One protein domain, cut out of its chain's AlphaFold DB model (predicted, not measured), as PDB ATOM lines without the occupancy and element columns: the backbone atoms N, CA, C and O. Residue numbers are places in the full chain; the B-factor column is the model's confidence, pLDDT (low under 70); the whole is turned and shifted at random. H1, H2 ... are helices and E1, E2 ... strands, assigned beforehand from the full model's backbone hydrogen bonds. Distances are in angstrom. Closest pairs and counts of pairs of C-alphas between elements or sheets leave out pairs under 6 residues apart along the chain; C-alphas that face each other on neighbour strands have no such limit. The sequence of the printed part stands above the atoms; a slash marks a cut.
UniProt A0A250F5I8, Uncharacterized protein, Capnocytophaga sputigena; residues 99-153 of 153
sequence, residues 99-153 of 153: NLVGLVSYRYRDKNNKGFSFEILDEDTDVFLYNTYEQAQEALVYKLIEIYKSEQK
ATOM      1  N   ASN A  99     103.004  56.088  29.253       95.81
ATOM      2  CA  ASN A  99     103.697  54.932  28.677       95.81
ATOM      3  C   ASN A  99     105.032  55.249  27.979       95.81
ATOM      4  O   ASN A  99     105.598  54.374  27.342       95.81
ATOM      5  N   LEU A 100     105.590  56.447  28.171       97.06
ATOM      6  CA  LEU A 100     106.920  56.800  27.676       97.06
ATOM      7  C   LEU A 100     107.947  56.556  28.788       97.06
ATOM      8  O   LEU A 100     108.099  57.357  29.716       97.06
ATOM      9  N   VAL A 101     108.625  55.408  28.735       97.88
ATOM     10  CA  VAL A 101     109.548  54.963  29.790       97.88
ATOM     11  C   VAL A 101     110.988  55.053  29.303       97.88
ATOM     12  O   VAL A 101     111.459  54.202  28.559       97.88
ATOM     13  N   GLY A 102     111.696  56.083  29.761       96.69
ATOM     14  CA  GLY A 102     113.113  56.277  29.480       96.69
ATOM     15  C   GLY A 102     114.038  55.605  30.493       96.69
ATOM     16  O   GLY A 102     113.791  55.651  31.700       96.69
ATOM     17  N   LEU A 103     115.140  55.038  30.009       96.44
ATOM     18  CA  LEU A 103     116.196  54.418  30.805       96.44
ATOM     19  C   LEU A 103     117.540  55.027  30.421       96.44
ATOM     20  O   LEU A 103     117.851  55.140  29.241       96.44
ATOM     21  N   VAL A 104     118.360  55.376  31.411       97.12
ATOM     22  CA  VAL A 104     119.761  55.761  31.197       97.12
ATOM     23  C   VAL A 104     120.645  54.613  31.660       97.12
ATOM     24  O   VAL A 104     120.533  54.157  32.799       97.12
ATOM     25  N   SER A 105     121.530  54.145  30.788       95.94
ATOM     26  CA  SER A 105     122.422  53.016  31.044       95.94
ATOM     27  C   SER A 105     123.857  53.337  30.638       95.94
ATOM     28  O   SER A 105     124.109  54.173  29.770       95.94
ATOM     29  N   TYR A 106     124.822  52.674  31.278       96.31
ATOM     30  CA  TYR A 106     126.213  52.711  30.836       96.31
ATOM     31  C   TYR A 106     126.457  51.576  29.843       96.31
ATOM     32  O   TYR A 106     126.269  50.403  30.168       96.31
ATOM     33  N   ARG A 107     126.902  51.919  28.637       93.50
ATOM     34  CA  ARG A 107     127.248  50.965  27.588       93.50
ATOM     35  C   ARG A 107     128.758  50.845  27.485       93.50
ATOM     36  O   ARG A 107     129.481  51.832  27.357       93.50
ATOM     37  N   TYR A 108     129.226  49.605  27.508       92.38
ATOM     38  CA  TYR A 108     130.622  49.258  27.297       92.38
ATOM     39  C   TYR A 108     130.714  48.306  26.110       92.38
ATOM     40  O   TYR A 108     130.301  47.152  26.209       92.38
ATOM     41  N   ARG A 109     131.245  48.791  24.986       86.50
ATOM     42  CA  ARG A 109     131.565  47.945  23.832       86.50
ATOM     43  C   ARG A 109     133.048  47.590  23.833       86.50
ATOM     44  O   ARG A 109     133.398  46.420  23.731       86.50
ATOM     45  N   ASP A 110     133.908  48.590  24.016       91.19
ATOM     46  CA  ASP A 110     135.352  48.420  24.172       91.19
ATOM     47  C   ASP A 110     135.985  49.621  24.907       91.19
ATOM     48  O   ASP A 110     135.292  50.515  25.395       91.19
ATOM     49  N   LYS A 111     137.320  49.644  25.016       86.38
ATOM     50  CA  LYS A 111     138.061  50.692  25.743       86.38
ATOM     51  C   LYS A 111     137.829  52.106  25.199       86.38
ATOM     52  O   LYS A 111     137.838  53.040  26.001       86.38
ATOM     53  N   ASN A 112     137.653  52.242  23.888       88.19
ATOM     54  CA  ASN A 112     137.469  53.512  23.185       88.19
ATOM     55  C   ASN A 112     135.990  53.793  22.878       88.19
ATOM     56  O   ASN A 112     135.647  54.912  22.514       88.19
ATOM     57  N   ASN A 113     135.123  52.791  23.025       89.38
ATOM     58  CA  ASN A 113     133.701  52.864  22.721       89.38
ATOM     59  C   ASN A 113     132.874  52.485  23.958       89.38
ATOM     60  O   ASN A 113     132.345  51.374  24.087       89.38
ATOM     61  N   LYS A 114     132.839  53.415  24.913       94.25
ATOM     62  CA  LYS A 114     132.118  53.286  26.180       94.25
ATOM     63  C   LYS A 114     131.587  54.641  26.630       94.25
ATOM     64  O   LYS A 114     132.244  55.657  26.416       94.25
ATOM     65  N   GLY A 115     130.431  54.648  27.275       96.56
ATOM     66  CA  GLY A 115     129.782  55.874  27.726       96.56
ATOM     67  C   GLY A 115     128.371  55.619  28.230       96.56
ATOM     68  O   GLY A 115     127.899  54.484  28.252       96.56
ATOM     69  N   PHE A 116     127.697  56.683  28.634       97.62
ATOM     70  CA  PHE A 116     126.282  56.639  28.971       97.62
ATOM     71  C   PHE A 116     125.439  56.735  27.708       97.62
ATOM     72  O   PHE A 116     125.828  57.356  26.732       97.62
ATOM     73  N   SER A 117     124.267  56.137  27.722       96.88
ATOM     74  CA  SER A 117     123.283  56.232  26.652       96.88
ATOM     75  C   SER A 117     121.902  56.175  27.266       96.88
ATOM     76  O   SER A 117     121.767  55.805  28.435       96.88
ATOM     77  N   PHE A 118     120.886  56.464  26.470       96.88
ATOM     78  CA  PHE A 118     119.520  56.196  26.865       96.88
ATOM     79  C   PHE A 118     118.822  55.274  25.870       96.88
ATOM     80  O   PHE A 118     119.291  55.066  24.751       96.88
ATOM     81  N   GLU A 119     117.712  54.718  26.319       96.44
ATOM     82  CA  GLU A 119     116.726  54.010  25.513       96.44
ATOM     83  C   GLU A 119     115.335  54.372  26.030       96.44
ATOM     84  O   GLU A 119     115.171  54.729  27.201       96.44
ATOM     85  N   ILE A 120     114.346  54.320  25.149       97.12
ATOM     86  CA  ILE A 120     112.940  54.505  25.496       97.12
ATOM     87  C   ILE A 120     112.254  53.184  25.159       97.12
ATOM     88  O   ILE A 120     112.464  52.642  24.077       97.12
ATOM     89  N   LEU A 121     111.517  52.616  26.114       95.31
ATOM     90  CA  LEU A 121     110.840  51.339  25.894       95.31
ATOM     91  C   LEU A 121     109.862  51.454  24.722       95.31
ATOM     92  O   LEU A 121     109.168  52.458  24.605       95.31
ATOM     93  N   ASP A 122     109.834  50.409  23.893       91.44
ATOM     94  CA  ASP A 122     108.992  50.286  22.696       91.44
ATOM     95  C   ASP A 122     109.248  51.333  21.590       91.44
ATOM     96  O   ASP A 122     108.533  51.356  20.591       91.44
ATOM     97  N   GLU A 123     110.315  52.131  21.715       92.12
ATOM     98  CA  GLU A 123     110.719  53.156  20.750       92.12
ATOM     99  C   GLU A 123     112.096  52.852  20.148       92.12
ATOM    100  O   GLU A 123     113.068  52.558  20.853       92.12
ATOM    101  N   ASP A 124     112.214  52.989  18.826       87.06
ATOM    102  CA  ASP A 124     113.493  52.854  18.130       87.06
ATOM    103  C   ASP A 124     114.331  54.128  18.321       87.06
ATOM    104  O   ASP A 124     114.201  55.122  17.604       87.06
ATOM    105  N   THR A 125     115.221  54.105  19.315       86.19
ATOM    106  CA  THR A 125     116.165  55.200  19.581       86.19
ATOM    107  C   THR A 125     117.565  54.884  19.064       86.19
ATOM    108  O   THR A 125     118.139  53.842  19.395       86.19
ATOM    109  N   ASP A 126     118.160  55.825  18.328       86.88
ATOM    110  CA  ASP A 126     119.562  55.741  17.921       86.88
ATOM    111  C   ASP A 126     120.502  55.643  19.128       86.88
ATOM    112  O   ASP A 126     120.350  56.319  20.149       86.88
ATOM    113  N   VAL A 127     121.539  54.818  18.989       86.69
ATOM    114  CA  VAL A 127     122.536  54.627  20.041       86.69
ATOM    115  C   VAL A 127     123.591  55.724  19.977       86.69
ATOM    116  O   VAL A 127     124.544  55.637  19.202       86.69
ATOM    117  N   PHE A 128     123.461  56.713  20.857       92.12
ATOM    118  CA  PHE A 128     124.483  57.727  21.094       92.12
ATOM    119  C   PHE A 128     125.168  57.522  22.452       92.12
ATOM    120  O   PHE A 128     124.523  57.138  23.429       92.12
ATOM    121  N   LEU A 129     126.483  57.772  22.511       95.12
ATOM    122  CA  LEU A 129     127.266  57.700  23.744       95.12
ATOM    123  C   LEU A 129     127.612  59.097  24.262       95.12
ATOM    124  O   LEU A 129     128.291  59.878  23.602       95.12
ATOM    125  N   TYR A 130     127.182  59.363  25.484       96.00
ATOM    126  CA  TYR A 130     127.463  60.549  26.273       96.00
ATOM    127  C   TYR A 130     128.574  60.272  27.287       96.00
ATOM    128  O   TYR A 130     128.781  59.137  27.730       96.00
ATOM    129  N   ASN A 131     129.278  61.325  27.696       95.12
ATOM    130  CA  ASN A 131     130.391  61.191  28.634       95.12
ATOM    131  C   ASN A 131     129.913  61.049  30.084       95.12
ATOM    132  O   ASN A 131     130.590  60.400  30.880       95.12
ATOM    133  N   THR A 132     128.759  61.632  30.426       95.81
ATOM    134  CA  THR A 132     128.197  61.594  31.785       95.81
ATOM    135  C   THR A 132     126.747  61.118  31.796       95.81
ATOM    136  O   THR A 132     126.062  61.136  30.769       95.81
ATOM    137  N   TYR A 133     126.283  60.689  32.972       96.69
ATOM    138  CA  TYR A 133     124.897  60.284  33.189       96.69
ATOM    139  C   TYR A 133     123.937  61.450  32.929       96.69
ATOM    140  O   TYR A 133     122.933  61.277  32.248       96.69
ATOM    141  N   GLU A 134     124.283  62.646  33.406       95.56
ATOM    142  CA  GLU A 134     123.475  63.864  33.302       95.56
ATOM    143  C   GLU A 134     123.273  64.267  31.839       95.56
ATOM    144  O   GLU A 134     122.161  64.597  31.445       95.56
ATOM    145  N   GLN A 135     124.313  64.154  31.005       95.69
ATOM    146  CA  GLN A 135     124.195  64.402  29.565       95.69
ATOM    147  C   GLN A 135     123.218  63.430  28.889       95.69
ATOM    148  O   GLN A 135     122.413  63.843  28.057       95.69
ATOM    149  N   ALA A 136     123.280  62.144  29.246       97.25
ATOM    150  CA  ALA A 136     122.362  61.142  28.712       97.25
ATOM    151  C   ALA A 136     120.927  61.335  29.234       97.25
ATOM    152  O   ALA A 136     119.978  61.152  28.478       97.25
ATOM    153  N   GLN A 137     120.765  61.724  30.501       97.56
ATOM    154  CA  GLN A 137     119.471  62.016  31.121       97.56
ATOM    155  C   GLN A 137     118.803  63.249  30.501       97.56
ATOM    156  O   GLN A 137     117.617  63.206  30.183       97.56
ATOM    157  N   GLU A 138     119.559  64.325  30.292       97.38
ATOM    158  CA  GLU A 138     119.079  65.540  29.632       97.38
ATOM    159  C   GLU A 138     118.623  65.229  28.197       97.38
ATOM    160  O   GLU A 138     117.499  65.557  27.812       97.38
ATOM    161  N   ALA A 139     119.448  64.503  27.433       97.12
ATOM    162  CA  ALA A 139     119.108  64.088  26.075       97.12
ATOM    163  C   ALA A 139     117.875  63.172  26.014       97.12
ATOM    164  O   ALA A 139     117.026  63.344  25.137       97.12
ATOM    165  N   LEU A 140     117.743  62.244  26.968       98.00
ATOM    166  CA  LEU A 140     116.557  61.405  27.110       98.00
ATOM    167  C   LEU A 140     115.294  62.259  27.282       98.00
ATOM    168  O   LEU A 140     114.301  62.024  26.598       98.00
ATOM    169  N   VAL A 141     115.321  63.258  28.168       98.31
ATOM    170  CA  VAL A 141     114.156  64.119  28.422       98.31
ATOM    171  C   VAL A 141     113.776  64.933  27.188       98.31
ATOM    172  O   VAL A 141     112.593  64.989  26.857       98.31
ATOM    173  N   TYR A 142     114.742  65.503  26.459       97.94
ATOM    174  CA  TYR A 142     114.431  66.161  25.185       97.94
ATOM    175  C   TYR A 142     113.787  65.200  24.185       97.94
ATOM    176  O   TYR A 142     112.809  65.572  23.536       97.94
ATOM    177  N   LYS A 143     114.282  63.958  24.087       97.56
ATOM    178  CA  LYS A 143     113.709  62.969  23.168       97.56
ATOM    179  C   LYS A 143     112.287  62.564  23.566       97.56
ATOM    180  O   LYS A 143     111.425  62.456  22.702       97.56
ATOM    181  N   LEU A 144     112.013  62.418  24.864       98.00
ATOM    182  CA  LEU A 144     110.661  62.174  25.383       98.00
ATOM    183  C   LEU A 144     109.701  63.328  25.044       98.00
ATOM    184  O   LEU A 144     108.571  63.085  24.622       98.00
ATOM    185  N   ILE A 145     110.151  64.583  25.181       98.00
ATOM    186  CA  ILE A 145     109.372  65.770  24.782       98.00
ATOM    187  C   ILE A 145     109.086  65.745  23.275       98.00
ATOM    188  O   ILE A 145     107.956  66.013  22.868       98.00
ATOM    189  N   GLU A 146     110.087  65.429  22.450       96.44
ATOM    190  CA  GLU A 146     109.958  65.339  20.991       96.44
ATOM    191  C   GLU A 146     108.907  64.298  20.577       96.44
ATOM    192  O   GLU A 146     107.983  64.632  19.831       96.44
ATOM    193  N   ILE A 147     109.013  63.072  21.104       96.00
ATOM    194  CA  ILE A 147     108.072  61.977  20.823       96.00
ATOM    195  C   ILE A 147     106.661  62.391  21.240       96.00
ATOM    196  O   ILE A 147     105.746  62.377  20.419       96.00
ATOM    197  N   TYR A 148     106.494  62.894  22.462       96.50
ATOM    198  CA  TYR A 148     105.180  63.293  22.955       96.50
ATOM    199  C   TYR A 148     104.549  64.445  22.153       96.50
ATOM    200  O   TYR A 148     103.340  64.459  21.924       96.50
ATOM    201  N   LYS A 149     105.352  65.409  21.673       96.00
ATOM    202  CA  LYS A 149     104.881  66.458  20.745       96.00
ATOM    203  C   LYS A 149     104.440  65.874  19.399       96.00
ATOM    204  O   LYS A 149     103.557  66.446  18.761       96.00
ATOM    205  N   SER A 150     105.061  64.785  18.947       93.75
ATOM    206  CA  SER A 150     104.722  64.130  17.681       93.75
ATOM    207  C   SER A 150     103.423  63.321  17.750       93.75
ATOM    208  O   SER A 150     102.658  63.358  16.793       93.75
ATOM    209  N   GLU A 151     103.129  62.690  18.891       91.06
ATOM    210  CA  GLU A 151     101.903  61.903  19.123       91.06
ATOM    211  C   GLU A 151     100.635  62.757  19.284       91.06
ATOM    212  O   GLU A 151      99.524  62.249  19.158       91.06
ATOM    213  N   GLN A 152     100.779  64.051  19.586       80.38
ATOM    214  CA  GLN A 152      99.649  64.977  19.755       80.38
ATOM    215  C   GLN A 152      99.174  65.655  18.460       80.38
ATOM    216  O   GLN A 152      98.271  66.493  18.512       80.38
ATOM    217  N   LYS A 153      99.783  65.338  17.314       59.16
ATOM    218  CA  LYS A 153      99.361  65.828  15.992       59.16
ATOM    219  C   LYS A 153      98.353  64.888  15.348       59.16
ATOM    220  O   LYS A 153      97.409  65.424  14.726       59.16
TER     221      LYS A 153
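AT A GLANCE: This is residues 99 to 153 of the 153 residues of an uncharacterized protein of Capnocytophaga sputigena (UniProt A0A250F5I8). A two-stranded antiparallel hairpin, E1 and E2, has one long helix, H1, packed along one face by its residues 133 to 144. The 55 printed residues hold E1, E2 and H1 in that order, of mixed class. The whole is a rod spanning 43 by 19 by 14 A, only just compact and close to loose, with a radius of gyration of the C-alphas of 12.0 A.

HOW THE PARTS SIT: E1, residues 102 to 108, and E2, residues 114 to 120, form a hairpin of antiparallel neighbour strands, with 154 degrees between their N-to-C directions; N 105 and O 117 are within hydrogen-bond range, as are N 117 and O 105. The first of these pairs is 2.9 A apart and the second 2.8 A. H1, residues 133 to 151, comes closest to E2 at the C-alphas of Ser 117 and Ala 136, 5.4 A, and to E1 at those of Val 104 and Gln 137, 6.3 A. In H1 every O i to N i+4 pair is within hydrogen-bond range.

IN THESE COORDINATES: E1 begins at C-alpha 102 (113.113, 56.277, 29.480) and is 19.0 A long; E2 is 19.2 A long. H1 is 27.0 A long and ends at C-alpha 151 (101.903, 61.903, 19.123).

THE WHOLE: The C-alphas of Lys 111 and Lys 153, the two farthest apart, are 42.7 A apart. The link from E1 to E2 is tight; that from E2 to H1, residues 121 to 132, is long. The printed part has no cut. Residue 153 has pLDDT under 70.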